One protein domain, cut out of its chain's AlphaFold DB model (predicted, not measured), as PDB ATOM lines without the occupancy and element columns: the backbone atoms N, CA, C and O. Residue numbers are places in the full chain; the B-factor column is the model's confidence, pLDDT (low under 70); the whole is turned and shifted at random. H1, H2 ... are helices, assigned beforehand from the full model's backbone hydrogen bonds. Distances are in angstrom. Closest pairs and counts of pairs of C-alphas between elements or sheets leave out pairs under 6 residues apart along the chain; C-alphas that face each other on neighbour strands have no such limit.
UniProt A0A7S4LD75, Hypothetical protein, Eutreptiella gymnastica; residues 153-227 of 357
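This is residues 153 to 227 of the 357 residues of the protein "Hypothetical protein" of Eutreptiella gymnastica (UniProt A0A7S4LD75). A single helix, H3, forms the middle of a small helical globule, with H2 and H4 crossing it and the parallel pair H1 and H6 side by side at the other end of the longest dimension. The short H5 lies at the edge, and the links from H1 to H2 and from H5 to H6 bridge the two groups. The printed part has 75 residues with six named helices, H1 to H6 in order, and no named strand, class all helix. It is compact and rounded, with a radius of gyration of the C-alphas of 11.4 A and spans of 29 by 26 by 20 A.

H3, residues 181 to 190, is the hub, touching three helices. It touches H4, residues 195 to 204, closest at C-alphas 187 and 198, 4.8 A apart, and is only just about perpendicular to it at 71 degrees. It touches H2, residues 167 to 176, closest at C-alphas 184 and 173, 6.0 A apart, at a steep tilt of 61 degrees, opposite ways. It only just touches H6, residues 216 to 225, with 3 pairs of C-alphas within 8 A, the closest those of Leu 190 and Ile 222, 6.3 A apart. H6 and H1, residues 153 to 162, only just touch, with 3 such pairs, the closest C-alphas 219 and 155, 7.1 A apart; they run the same way at a shallow tilt of 4 degrees. H5, residues 207 to 210, is close to but not clearly touching H3: the closest C-alphas, of Gln 210 and Arg 183, are 6.0 A apart. H1 and H4 are apart. Every O i to N i+4 pair is within hydrogen-bond range in H1, H2, H3, H4 and H6; H5 is too short for one.

H1 measures 14.5 A from C-alpha 153 at (9.921, -43.275, -33.723), H2 13.3 A, H3 14.4 A, H4 14.0 A and H6 14.3 A, ending at C-alpha 225 at (0.798, -32.220, -48.512).

The farthest C-alphas, of Gly 178 and Gly 227, are 30.8 A apart. The printed part has no cut, and its five links are tight. Mean pLDDT of the printed part is 93.7, and no printed residue is under 70.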
ATOM      1  N   ALA A 153       9.436 -44.394 -34.526       84.31
ATOM      2  CA  ALA A 153       9.921 -43.275 -33.723       84.31
ATOM      3  C   ALA A 153      10.771 -42.266 -34.520       84.31
ATOM      4  O   ALA A 153      10.817 -41.083 -34.190       84.31
ATOM      5  N   GLU A 154      11.464 -42.713 -35.565       89.62
ATOM      6  CA  GLU A 154      12.260 -41.846 -36.433       89.62
ATOM      7  C   GLU A 154      11.365 -41.026 -37.368       89.62
ATOM      8  O   GLU A 154      11.658 -39.862 -37.627       89.62
ATOM      9  N   ARG A 155      10.218 -41.573 -37.793       91.50
ATOM     10  CA  ARG A 155       9.259 -40.854 -38.648       91.50
ATOM     11  C   ARG A 155       8.643 -39.651 -37.948       91.50
ATOM     12  O   ARG A 155       8.517 -38.597 -38.561       91.50
ATOM     13  N   GLU A 156       8.297 -39.781 -36.671       88.94
ATOM     14  CA  GLU A 156       7.778 -38.650 -35.891       88.94
ATOM     15  C   GLU A 156       8.845 -37.583 -35.644       88.94
ATOM     16  O   GLU A 156       8.570 -36.397 -35.813       88.94
ATOM     17  N   ARG A 157      10.086 -37.988 -35.337       91.44
ATOM     18  CA  ARG A 157      11.209 -37.042 -35.215       91.44
ATOM     19  C   ARG A 157      11.483 -36.308 -36.521       91.44
ATOM     20  O   ARG A 157      11.778 -35.117 -36.501       91.44
ATOM     21  N   GLU A 158      11.384 -37.007 -37.646       93.06
ATOM     22  CA  GLU A 158      11.588 -36.409 -38.960       93.06
ATOM     23  C   GLU A 158      10.451 -35.437 -39.312       93.06
ATOM     24  O   GLU A 158      10.723 -34.356 -39.829       93.06
ATOM     25  N   LEU A 159       9.194 -35.742 -38.958       93.50
ATOM     26  CA  LEU A 159       8.090 -34.780 -39.082       93.50
ATOM     27  C   LEU A 159       8.298 -33.547 -38.201       93.50
ATOM     28  O   LEU A 159       8.145 -32.436 -38.695       93.50
ATOM     29  N   ASP A 160       8.699 -33.721 -36.939       93.75
ATOM     30  CA  ASP A 160       9.020 -32.606 -36.038       93.75
ATOM     31  C   ASP A 160      10.155 -31.732 -36.607       93.75
ATOM     32  O   ASP A 160      10.134 -30.507 -36.472       93.75
ATOM     33  N   ARG A 161      11.142 -32.347 -37.269       94.75
ATOM     34  CA  ARG A 161      12.273 -31.646 -37.888       94.75
ATOM     35  C   ARG A 161      11.875 -30.873 -39.144       94.75
ATOM     36  O   ARG A 161      12.355 -29.761 -39.348       94.75
ATOM     37  N   LEU A 162      11.078 -31.486 -40.015       94.31
ATOM     38  CA  LEU A 162      10.758 -30.943 -41.338       94.31
ATOM     39  C   LEU A 162       9.557 -30.000 -41.310       94.31
ATOM     40  O   LEU A 162       9.509 -29.037 -42.072       94.31
ATOM     41  N   ILE A 163       8.586 -30.290 -40.448       94.88
ATOM     42  CA  ILE A 163       7.300 -29.605 -40.361       94.88
ATOM     43  C   ILE A 163       7.078 -29.235 -38.883       94.88
ATOM     44  O   ILE A 163       6.260 -29.854 -38.190       94.88
ATOM     45  N   PRO A 164       7.840 -28.248 -38.369       93.06
ATOM     46  CA  PRO A 164       7.758 -27.859 -36.972       93.06
ATOM     47  C   PRO A 164       6.372 -27.284 -36.672       93.06
ATOM     48  O   PRO A 164       5.935 -26.309 -37.286       93.06
ATOM     49  N   ILE A 165       5.683 -27.894 -35.710       94.69
ATOM     50  CA  ILE A 165       4.408 -27.385 -35.203       94.69
ATOM     51  C   ILE A 165       4.699 -26.203 -34.277       94.69
ATOM     52  O   ILE A 165       5.577 -26.297 -33.414       94.69
ATOM     53  N   SER A 166       3.961 -25.101 -34.417       95.75
ATOM     54  CA  SER A 166       4.079 -24.001 -33.463       95.75
ATOM     55  C   SER A 166       3.695 -24.475 -32.057       95.75
ATOM     56  O   SER A 166       2.729 -25.221 -31.860       95.75
ATOM     57  N   ALA A 167       4.466 -24.040 -31.060       94.75
ATOM     58  CA  ALA A 167       4.203 -24.388 -29.667       94.75
ATOM     59  C   ALA A 167       2.808 -23.919 -29.225       94.75
ATOM     60  O   ALA A 167       2.172 -24.604 -28.436       94.75
ATOM     61  N   GLU A 168       2.318 -22.806 -29.774       96.25
ATOM     62  CA  GLU A 168       0.992 -22.249 -29.493       96.25
ATOM     63  C   GLU A 168      -0.139 -23.202 -29.888       96.25
ATOM     64  O   GLU A 168      -0.953 -23.545 -29.037       96.25
ATOM     65  N   LEU A 169      -0.158 -23.705 -31.129       96.00
ATOM     66  CA  LEU A 169      -1.223 -24.607 -31.602       96.00
ATOM     67  C   LEU A 169      -1.230 -25.926 -30.830       96.00
ATOM     68  O   LEU A 169      -2.278 -26.482 -30.505       96.00
ATOM     69  N   ARG A 170      -0.036 -26.429 -30.519       95.75
ATOM     70  CA  ARG A 170       0.117 -27.640 -29.723       95.75
ATOM     71  C   ARG A 170      -0.358 -27.419 -28.287       95.75
ATOM     72  O   ARG A 170      -1.125 -28.231 -27.783       95.75
ATOM     73  N   ASN A 171       0.083 -26.342 -27.640       96.00
ATOM     74  CA  ASN A 171      -0.304 -26.024 -26.269       96.00
ATOM     75  C   ASN A 171      -1.803 -25.731 -26.177       96.00
ATOM     76  O   ASN A 171      -2.419 -26.116 -25.200       96.00
ATOM     77  N   GLN A 172      -2.420 -25.162 -27.214       96.25
ATOM     78  CA  GLN A 172      -3.869 -24.996 -27.260       96.25
ATOM     79  C   GLN A 172      -4.595 -26.343 -27.112       96.25
ATOM     80  O   GLN A 172      -5.466 -26.495 -26.261       96.25
ATOM     81  N   LEU A 173      -4.196 -27.363 -27.877       95.75
ATOM     82  CA  LEU A 173      -4.791 -28.701 -27.773       95.75
ATOM     83  C   LEU A 173      -4.477 -29.403 -26.444       95.75
ATOM     84  O   LEU A 173      -5.311 -30.147 -25.928       95.75
ATOM     85  N   VAL A 174      -3.283 -29.187 -25.896       96.62
ATOM     86  CA  VAL A 174      -2.843 -29.839 -24.654       96.62
ATOM     87  C   VAL A 174      -3.456 -29.175 -23.419       96.62
ATOM     88  O   VAL A 174      -4.027 -29.866 -22.581       96.62
ATOM     89  N   ASP A 175      -3.385 -27.852 -23.316       96.62
ATOM     90  CA  ASP A 175      -3.781 -27.096 -22.126       96.62
ATOM     91  C   ASP A 175      -5.290 -26.827 -22.089       96.62
ATOM     92  O   ASP A 175      -5.902 -26.939 -21.025       96.62
ATOM     93  N   GLU A 176      -5.917 -26.495 -23.227       95.25
ATOM     94  CA  GLU A 176      -7.351 -26.159 -23.253       95.25
ATOM     95  C   GLU A 176      -8.236 -27.406 -23.314       95.25
ATOM     96  O   GLU A 176      -9.282 -27.457 -22.664       95.25
ATOM     97  N   PHE A 177      -7.822 -28.423 -24.075       95.38
ATOM     98  CA  PHE A 177      -8.621 -29.633 -24.284       95.38
ATOM     99  C   PHE A 177      -8.108 -30.852 -23.508       95.38
ATOM    100  O   PHE A 177      -8.810 -31.861 -23.427       95.38
ATOM    101  N   GLY A 178      -6.916 -30.779 -22.906       96.12
ATOM    102  CA  GLY A 178      -6.360 -31.872 -22.106       96.12
ATOM    103  C   GLY A 178      -5.854 -33.058 -22.931       96.12
ATOM    104  O   GLY A 178      -5.701 -34.153 -22.385       96.12
ATOM    105  N   PHE A 179      -5.622 -32.886 -24.237       96.44
ATOM    106  CA  PHE A 179      -5.103 -33.965 -25.077       96.44
ATOM    107  C   PHE A 179      -3.613 -34.210 -24.812       96.44
ATOM    108  O   PHE A 179      -2.850 -33.299 -24.501       96.44
ATOM    109  N   GLN A 180      -3.165 -35.456 -24.974       95.81
ATOM    110  CA  GLN A 180      -1.741 -35.779 -24.884       95.81
ATOM    111  C   GLN A 180      -0.956 -35.133 -26.035       95.81
ATOM    112  O   GLN A 180      -1.426 -35.100 -27.174       95.81
ATOM    113  N   GLU A 181       0.273 -34.688 -25.757       94.56
ATOM    114  CA  GLU A 181       1.098 -33.951 -26.724       94.56
ATOM    115  C   GLU A 181       1.312 -34.724 -28.037       94.56
ATOM    116  O   GLU A 181       1.152 -34.158 -29.117       94.56
ATOM    117  N   GLY A 182       1.610 -36.026 -27.963       93.56
ATOM    118  CA  GLY A 182       1.805 -36.864 -29.154       93.56
ATOM    119  C   GLY A 182       0.556 -36.938 -30.041       93.56
ATOM    120  O   GLY A 182       0.646 -36.775 -31.260       93.56
ATOM    121  N   ARG A 183      -0.629 -37.080 -29.430       95.00
ATOM    122  CA  ARG A 183      -1.912 -37.116 -30.150       95.00
ATOM    123  C   ARG A 183      -2.231 -35.773 -30.795       95.00
ATOM    124  O   ARG A 183      -2.618 -35.730 -31.961       95.00
ATOM    125  N   ALA A 184      -2.023 -34.684 -30.056       96.44
ATOM    126  CA  ALA A 184      -2.216 -33.328 -30.552       96.44
ATOM    127  C   ALA A 184      -1.338 -33.056 -31.783       96.44
ATOM    128  O   ALA A 184      -1.835 -32.586 -32.807       96.44
ATOM    129  N   LYS A 185      -0.052 -33.430 -31.729       96.00
ATOM    130  CA  LYS A 185       0.863 -33.294 -32.871       96.00
ATOM    131  C   LYS A 185       0.407 -34.102 -34.084       96.00
ATOM    132  O   LYS A 185       0.321 -33.558 -35.184       96.00
ATOM    133  N   LYS A 186       0.059 -35.379 -33.883       95.94
ATOM    134  CA  LYS A 186      -0.437 -36.262 -34.948       95.94
ATOM    135  C   LYS A 186      -1.671 -35.684 -35.639       95.94
ATOM    136  O   LYS A 186      -1.699 -35.598 -36.868       95.94
ATOM    137  N   ALA A 187      -2.660 -35.245 -34.863       97.12
ATOM    138  CA  ALA A 187      -3.882 -34.646 -35.387       97.12
ATOM    139  C   ALA A 187      -3.587 -33.364 -36.186       97.12
ATOM    140  O   ALA A 187      -4.094 -33.191 -37.295       97.12
ATOM    141  N   LEU A 188      -2.707 -32.500 -35.671       97.25
ATOM    142  CA  LEU A 188      -2.306 -31.272 -36.355       97.25
ATOM    143  C   LEU A 188      -1.597 -31.551 -37.685       97.25
ATOM    144  O   LEU A 188      -1.920 -30.907 -38.683       97.25
ATOM    145  N   TRP A 189      -0.689 -32.527 -37.752       96.38
ATOM    146  CA  TRP A 189      -0.049 -32.890 -39.020       96.38
ATOM    147  C   TRP A 189      -1.043 -33.460 -40.038       96.38
ATOM    148  O   TRP A 189      -1.008 -33.071 -41.207       96.38
ATOM    149  N   LEU A 190      -1.954 -34.342 -39.608       95.88
ATOM    150  CA  LEU A 190      -2.972 -34.935 -40.485       95.88
ATOM    151  C   LEU A 190      -3.937 -33.883 -41.053       95.88
ATOM    152  O   LEU A 190      -4.327 -33.963 -42.219       95.88
ATOM    153  N   HIS A 191      -4.278 -32.873 -40.252       96.44
ATOM    154  CA  HIS A 191      -5.246 -31.835 -40.608       96.44
ATOM    155  C   HIS A 191      -4.612 -30.501 -41.012       96.44
ATOM    156  O   HIS A 191      -5.291 -29.478 -41.026       96.44
ATOM    157  N   LYS A 192      -3.337 -30.512 -41.420       95.38
ATOM    158  CA  LYS A 192      -2.630 -29.337 -41.960       95.38
ATOM    159  C   LYS A 192      -2.666 -28.118 -41.030       95.38
ATOM    160  O   LYS A 192      -2.854 -26.998 -41.495       95.38
ATOM    161  N   PHE A 193      -2.488 -28.347 -39.733       96.31
ATOM    162  CA  PHE A 193      -2.519 -27.331 -38.676       96.31
ATOM    163  C   PHE A 193      -3.880 -26.661 -38.429       96.31
ATOM    164  O   PHE A 193      -3.942 -25.653 -37.730       96.31
ATOM    165  N   ASP A 194      -4.976 -27.219 -38.949       96.94
ATOM    166  CA  ASP A 194      -6.325 -26.774 -38.602       96.94
ATOM    167  C   ASP A 194      -6.736 -27.355 -37.240       96.94
ATOM    168  O   ASP A 194      -7.024 -28.549 -37.117       96.94
ATOM    169  N   VAL A 195      -6.756 -26.497 -36.216       96.44
ATOM    170  CA  VAL A 195      -7.103 -26.863 -34.833       96.44
ATOM    171  C   VAL A 195      -8.508 -27.445 -34.750       96.44
ATOM    172  O   VAL A 195      -8.699 -28.462 -34.093       96.44
ATOM    173  N   ASN A 196      -9.487 -26.859 -35.442       96.62
ATOM    174  CA  ASN A 196     -10.878 -27.302 -35.337       96.62
ATOM    175  C   ASN A 196     -11.032 -28.724 -35.876       96.62
ATOM    176  O   ASN A 196     -11.600 -29.589 -35.212       96.62
ATOM    177  N   ARG A 197     -10.445 -28.997 -37.046       97.56
ATOM    178  CA  ARG A 197     -10.454 -30.344 -37.632       97.56
ATOM    179  C   ARG A 197      -9.642 -31.341 -36.815       97.56
ATOM    180  O   ARG A 197     -10.044 -32.495 -36.700       97.56
ATOM    181  N   ALA A 198      -8.518 -30.907 -36.244       97.25
ATOM    182  CA  ALA A 198      -7.720 -31.741 -35.353       97.25
ATOM    183  C   ALA A 198      -8.516 -32.141 -34.100       97.25
ATOM    184  O   ALA A 198      -8.509 -33.312 -33.731       97.25
ATOM    185  N   VAL A 199      -9.252 -31.208 -33.488       97.25
ATOM    186  CA  VAL A 199     -10.142 -31.485 -32.349       97.25
ATOM    187  C   VAL A 199     -11.271 -32.430 -32.751       97.25
ATOM    188  O   VAL A 199     -11.514 -33.412 -32.055       97.25
ATOM    189  N   GLU A 200     -11.941 -32.189 -33.880       96.94
ATOM    190  CA  GLU A 200     -12.999 -33.080 -34.377       96.94
ATOM    191  C   GLU A 200     -12.489 -34.513 -34.582       96.94
ATOM    192  O   GLU A 200     -13.161 -35.471 -34.195       96.94
ATOM    193  N   TRP A 201     -11.278 -34.669 -35.124       96.62
ATOM    194  CA  TRP A 201     -10.634 -35.972 -35.282       96.62
ATOM    195  C   TRP A 201     -10.286 -36.621 -33.934       96.62
ATOM    196  O   TRP A 201     -10.577 -37.799 -33.729       96.62
ATOM    197  N   LEU A 202      -9.741 -35.850 -32.986       96.06
ATOM    198  CA  LEU A 202      -9.403 -36.314 -31.633       96.06
ATOM    199  C   LEU A 202     -10.627 -36.688 -30.785       96.06
ATOM    200  O   LEU A 202     -10.506 -37.458 -29.836       96.06
ATOM    201  N   ILE A 203     -11.806 -36.153 -31.092       95.75
ATOM    202  CA  ILE A 203     -13.047 -36.513 -30.394       95.75
ATOM    203  C   ILE A 203     -13.754 -37.678 -31.099       95.75
ATOM    204  O   ILE A 203     -14.382 -38.508 -30.441       95.75
ATOM    205  N   GLY A 204     -13.694 -37.730 -32.433       92.31
ATOM    206  CA  GLY A 204     -14.445 -38.693 -33.237       92.31
ATOM    207  C   GLY A 204     -13.798 -40.071 -33.360       92.31
ATOM    208  O   GLY A 204     -14.511 -41.068 -33.490       92.31
ATOM    209  N   GLU A 205     -12.469 -40.140 -33.337       92.38
ATOM    210  CA  GLU A 205     -11.730 -41.385 -33.547       92.38
ATOM    211  C   GLU A 205     -11.485 -42.131 -32.224       92.38
ATOM    212  O   GLU A 205     -11.327 -41.513 -31.174       92.38
ATOM    213  N   SER A 206     -11.434 -43.466 -32.249       88.38
ATOM    214  CA  SER A 206     -11.161 -44.255 -31.033       88.38
ATOM    215  C   SER A 206      -9.759 -43.994 -30.464       88.38
ATOM    216  O   SER A 206      -8.805 -43.829 -31.225       88.38
ATOM    217  N   GLU A 207      -9.614 -44.018 -29.133       87.94
ATOM    218  CA  GLU A 207      -8.325 -43.796 -28.451       87.94
ATOM    219  C   GLU A 207      -7.216 -44.729 -28.975       87.94
ATOM    220  O   GLU A 207      -6.086 -44.289 -29.174       87.94
ATOM    221  N   ASP A 208      -7.563 -45.974 -29.324       87.88
ATOM    222  CA  ASP A 208      -6.636 -46.973 -29.871       87.88
ATOM    223  C   ASP A 208      -5.994 -46.554 -31.207       87.88
ATOM    224  O   ASP A 208      -4.862 -46.935 -31.504       87.88
ATOM    225  N   VAL A 209      -6.708 -45.806 -32.054       89.06
ATOM    226  CA  VAL A 209      -6.192 -45.315 -33.350       89.06
ATOM    227  C   VAL A 209      -5.377 -44.036 -33.156       89.06
ATOM    228  O   VAL A 209      -4.407 -43.780 -33.881       89.06
ATOM    229  N   GLN A 210      -5.745 -43.238 -32.158       89.38
ATOM    230  CA  GLN A 210      -5.024 -42.021 -31.802       89.38
ATOM    231  C   GLN A 210      -3.641 -42.335 -31.226       89.38
ATOM    232  O   GLN A 210      -2.682 -41.660 -31.590       89.38
ATOM    233  N   ASP A 211      -3.545 -43.372 -30.390       90.44
ATOM    234  CA  ASP A 211      -2.299 -43.814 -29.750       90.44
ATOM    235  C   ASP A 211      -1.363 -44.591 -30.672       90.44
ATOM    236  O   ASP A 211      -0.184 -44.767 -30.363       90.44
ATOM    237  N   GLN A 212      -1.863 -45.069 -31.812       91.25
ATOM    238  CA  GLN A 212      -1.000 -45.717 -32.787       91.25
ATOM    239  C   GLN A 212      -0.005 -44.705 -33.363       91.25
ATOM    240  O   GLN A 212      -0.402 -43.584 -33.710       91.25
ATOM    241  N   PRO A 213       1.268 -45.095 -33.537       91.19
ATOM    242  CA  PRO A 213       2.244 -44.241 -34.192       91.19
ATOM    243  C   PRO A 213       1.767 -43.906 -35.603       91.19
ATOM    244  O   PRO A 213       0.969 -44.631 -36.210       91.19
ATOM    245  N   ILE A 214       2.257 -42.795 -36.147       92.75
ATOM    246  CA  ILE A 214       1.952 -42.423 -37.532       92.75
ATOM    247  C   ILE A 214       2.312 -43.596 -38.439       92.75
ATOM    248  O   ILE A 214       3.406 -44.150 -38.359       92.75
ATOM    249  N   THR A 215       1.408 -44.001 -39.322       92.75
ATOM    250  CA  THR A 215       1.653 -45.087 -40.276       92.75
ATOM    251  C   THR A 215       2.500 -44.595 -41.450       92.75
ATOM    252  O   THR A 215       2.537 -43.403 -41.757       92.75
ATOM    253  N   ALA A 216       3.206 -45.494 -42.146       90.75
ATOM    254  CA  ALA A 216       4.062 -45.097 -43.275       90.75
ATOM    255  C   ALA A 216       3.264 -44.380 -44.380       90.75
ATOM    256  O   ALA A 216       3.766 -43.481 -45.058       90.75
ATOM    257  N   ARG A 217       1.987 -44.757 -44.521       92.06
ATOM    258  CA  ARG A 217       1.036 -44.131 -45.438       92.06
ATOM    259  C   ARG A 217       0.692 -42.704 -45.020       92.06
ATOM    260  O   ARG A 217       0.727 -41.817 -45.868       92.06
ATOM    261  N   GLU A 218       0.367 -42.486 -43.749       94.19
ATOM    262  CA  GLU A 218       0.061 -41.154 -43.215       94.19
ATOM    263  C   GLU A 218       1.279 -40.240 -43.298       94.19
ATOM    264  O   GLU A 218       1.166 -39.135 -43.812       94.19
ATOM    265  N   PHE A 219       2.459 -40.733 -42.908       93.31
ATOM    266  CA  PHE A 219       3.716 -39.995 -43.036       93.31
ATOM    267  C   PHE A 219       3.933 -39.507 -44.473       93.31
ATOM    268  O   PHE A 219       4.172 -38.324 -44.704       93.31
ATOM    269  N   ARG A 220       3.779 -40.395 -45.464       91.88
ATOM    270  CA  ARG A 220       3.923 -40.032 -46.881       91.88
ATOM    271  C   ARG A 220       2.875 -39.008 -47.323       91.88
ATOM    272  O   ARG A 220       3.206 -38.088 -48.065       91.88
ATOM    273  N   ALA A 221       1.630 -39.153 -46.870       92.44
ATOM    274  CA  ALA A 221       0.554 -38.218 -47.187       92.44
ATOM    275  C   ALA A 221       0.807 -36.821 -46.596       92.44
ATOM    276  O   ALA A 221       0.610 -35.825 -47.293       92.44
ATOM    277  N   ILE A 222       1.291 -36.757 -45.352       94.00
ATOM    278  CA  ILE A 222       1.688 -35.521 -44.673       94.00
ATOM    279  C   ILE A 222       2.828 -34.865 -45.458       94.00
ATOM    280  O   ILE A 222       2.674 -33.748 -45.946       94.00
ATOM    281  N   MET A 223       3.920 -35.591 -45.692       92.75
ATOM    282  CA  MET A 223       5.088 -35.098 -46.432       92.75
ATOM    283  C   MET A 223       4.727 -34.546 -47.817       92.75
ATOM    284  O   MET A 223       5.189 -33.472 -48.202       92.75
ATOM    285  N   HIS A 224       3.843 -35.238 -48.540       89.81
ATOM    286  CA  HIS A 224       3.354 -34.785 -49.840       89.81
ATOM    287  C   HIS A 224       2.492 -33.518 -49.735       89.81
ATOM    288  O   HIS A 224       2.610 -32.620 -50.566       89.81
ATOM    289  N   CYS A 225       1.632 -33.408 -48.717       90.06
ATOM    290  CA  CYS A 225       0.798 -32.220 -48.512       90.06
ATOM    291  C   CYS A 225       1.613 -30.963 -48.202       90.06
ATOM    292  O   CYS A 225       1.206 -29.876 -48.604       90.06
ATOM    293  N   PHE A 226       2.739 -31.113 -47.509       88.50
ATOM    294  CA  PHE A 226       3.622 -30.006 -47.150       88.50
ATOM    295  C   PHE A 226       4.705 -29.721 -48.197       88.50
ATOM    296  O   PHE A 226       5.559 -28.868 -47.979       88.50
ATOM    297  N   GLY A 227       4.675 -30.410 -49.344       84.75
ATOM    298  CA  GLY A 227       5.637 -30.191 -50.426       84.75
ATOM    299  C   GLY A 227       7.076 -30.530 -50.036       84.75
ATOM    300  O   GLY A 227       8.011 -30.081 -50.699       84.75
TER     301      GLY A 227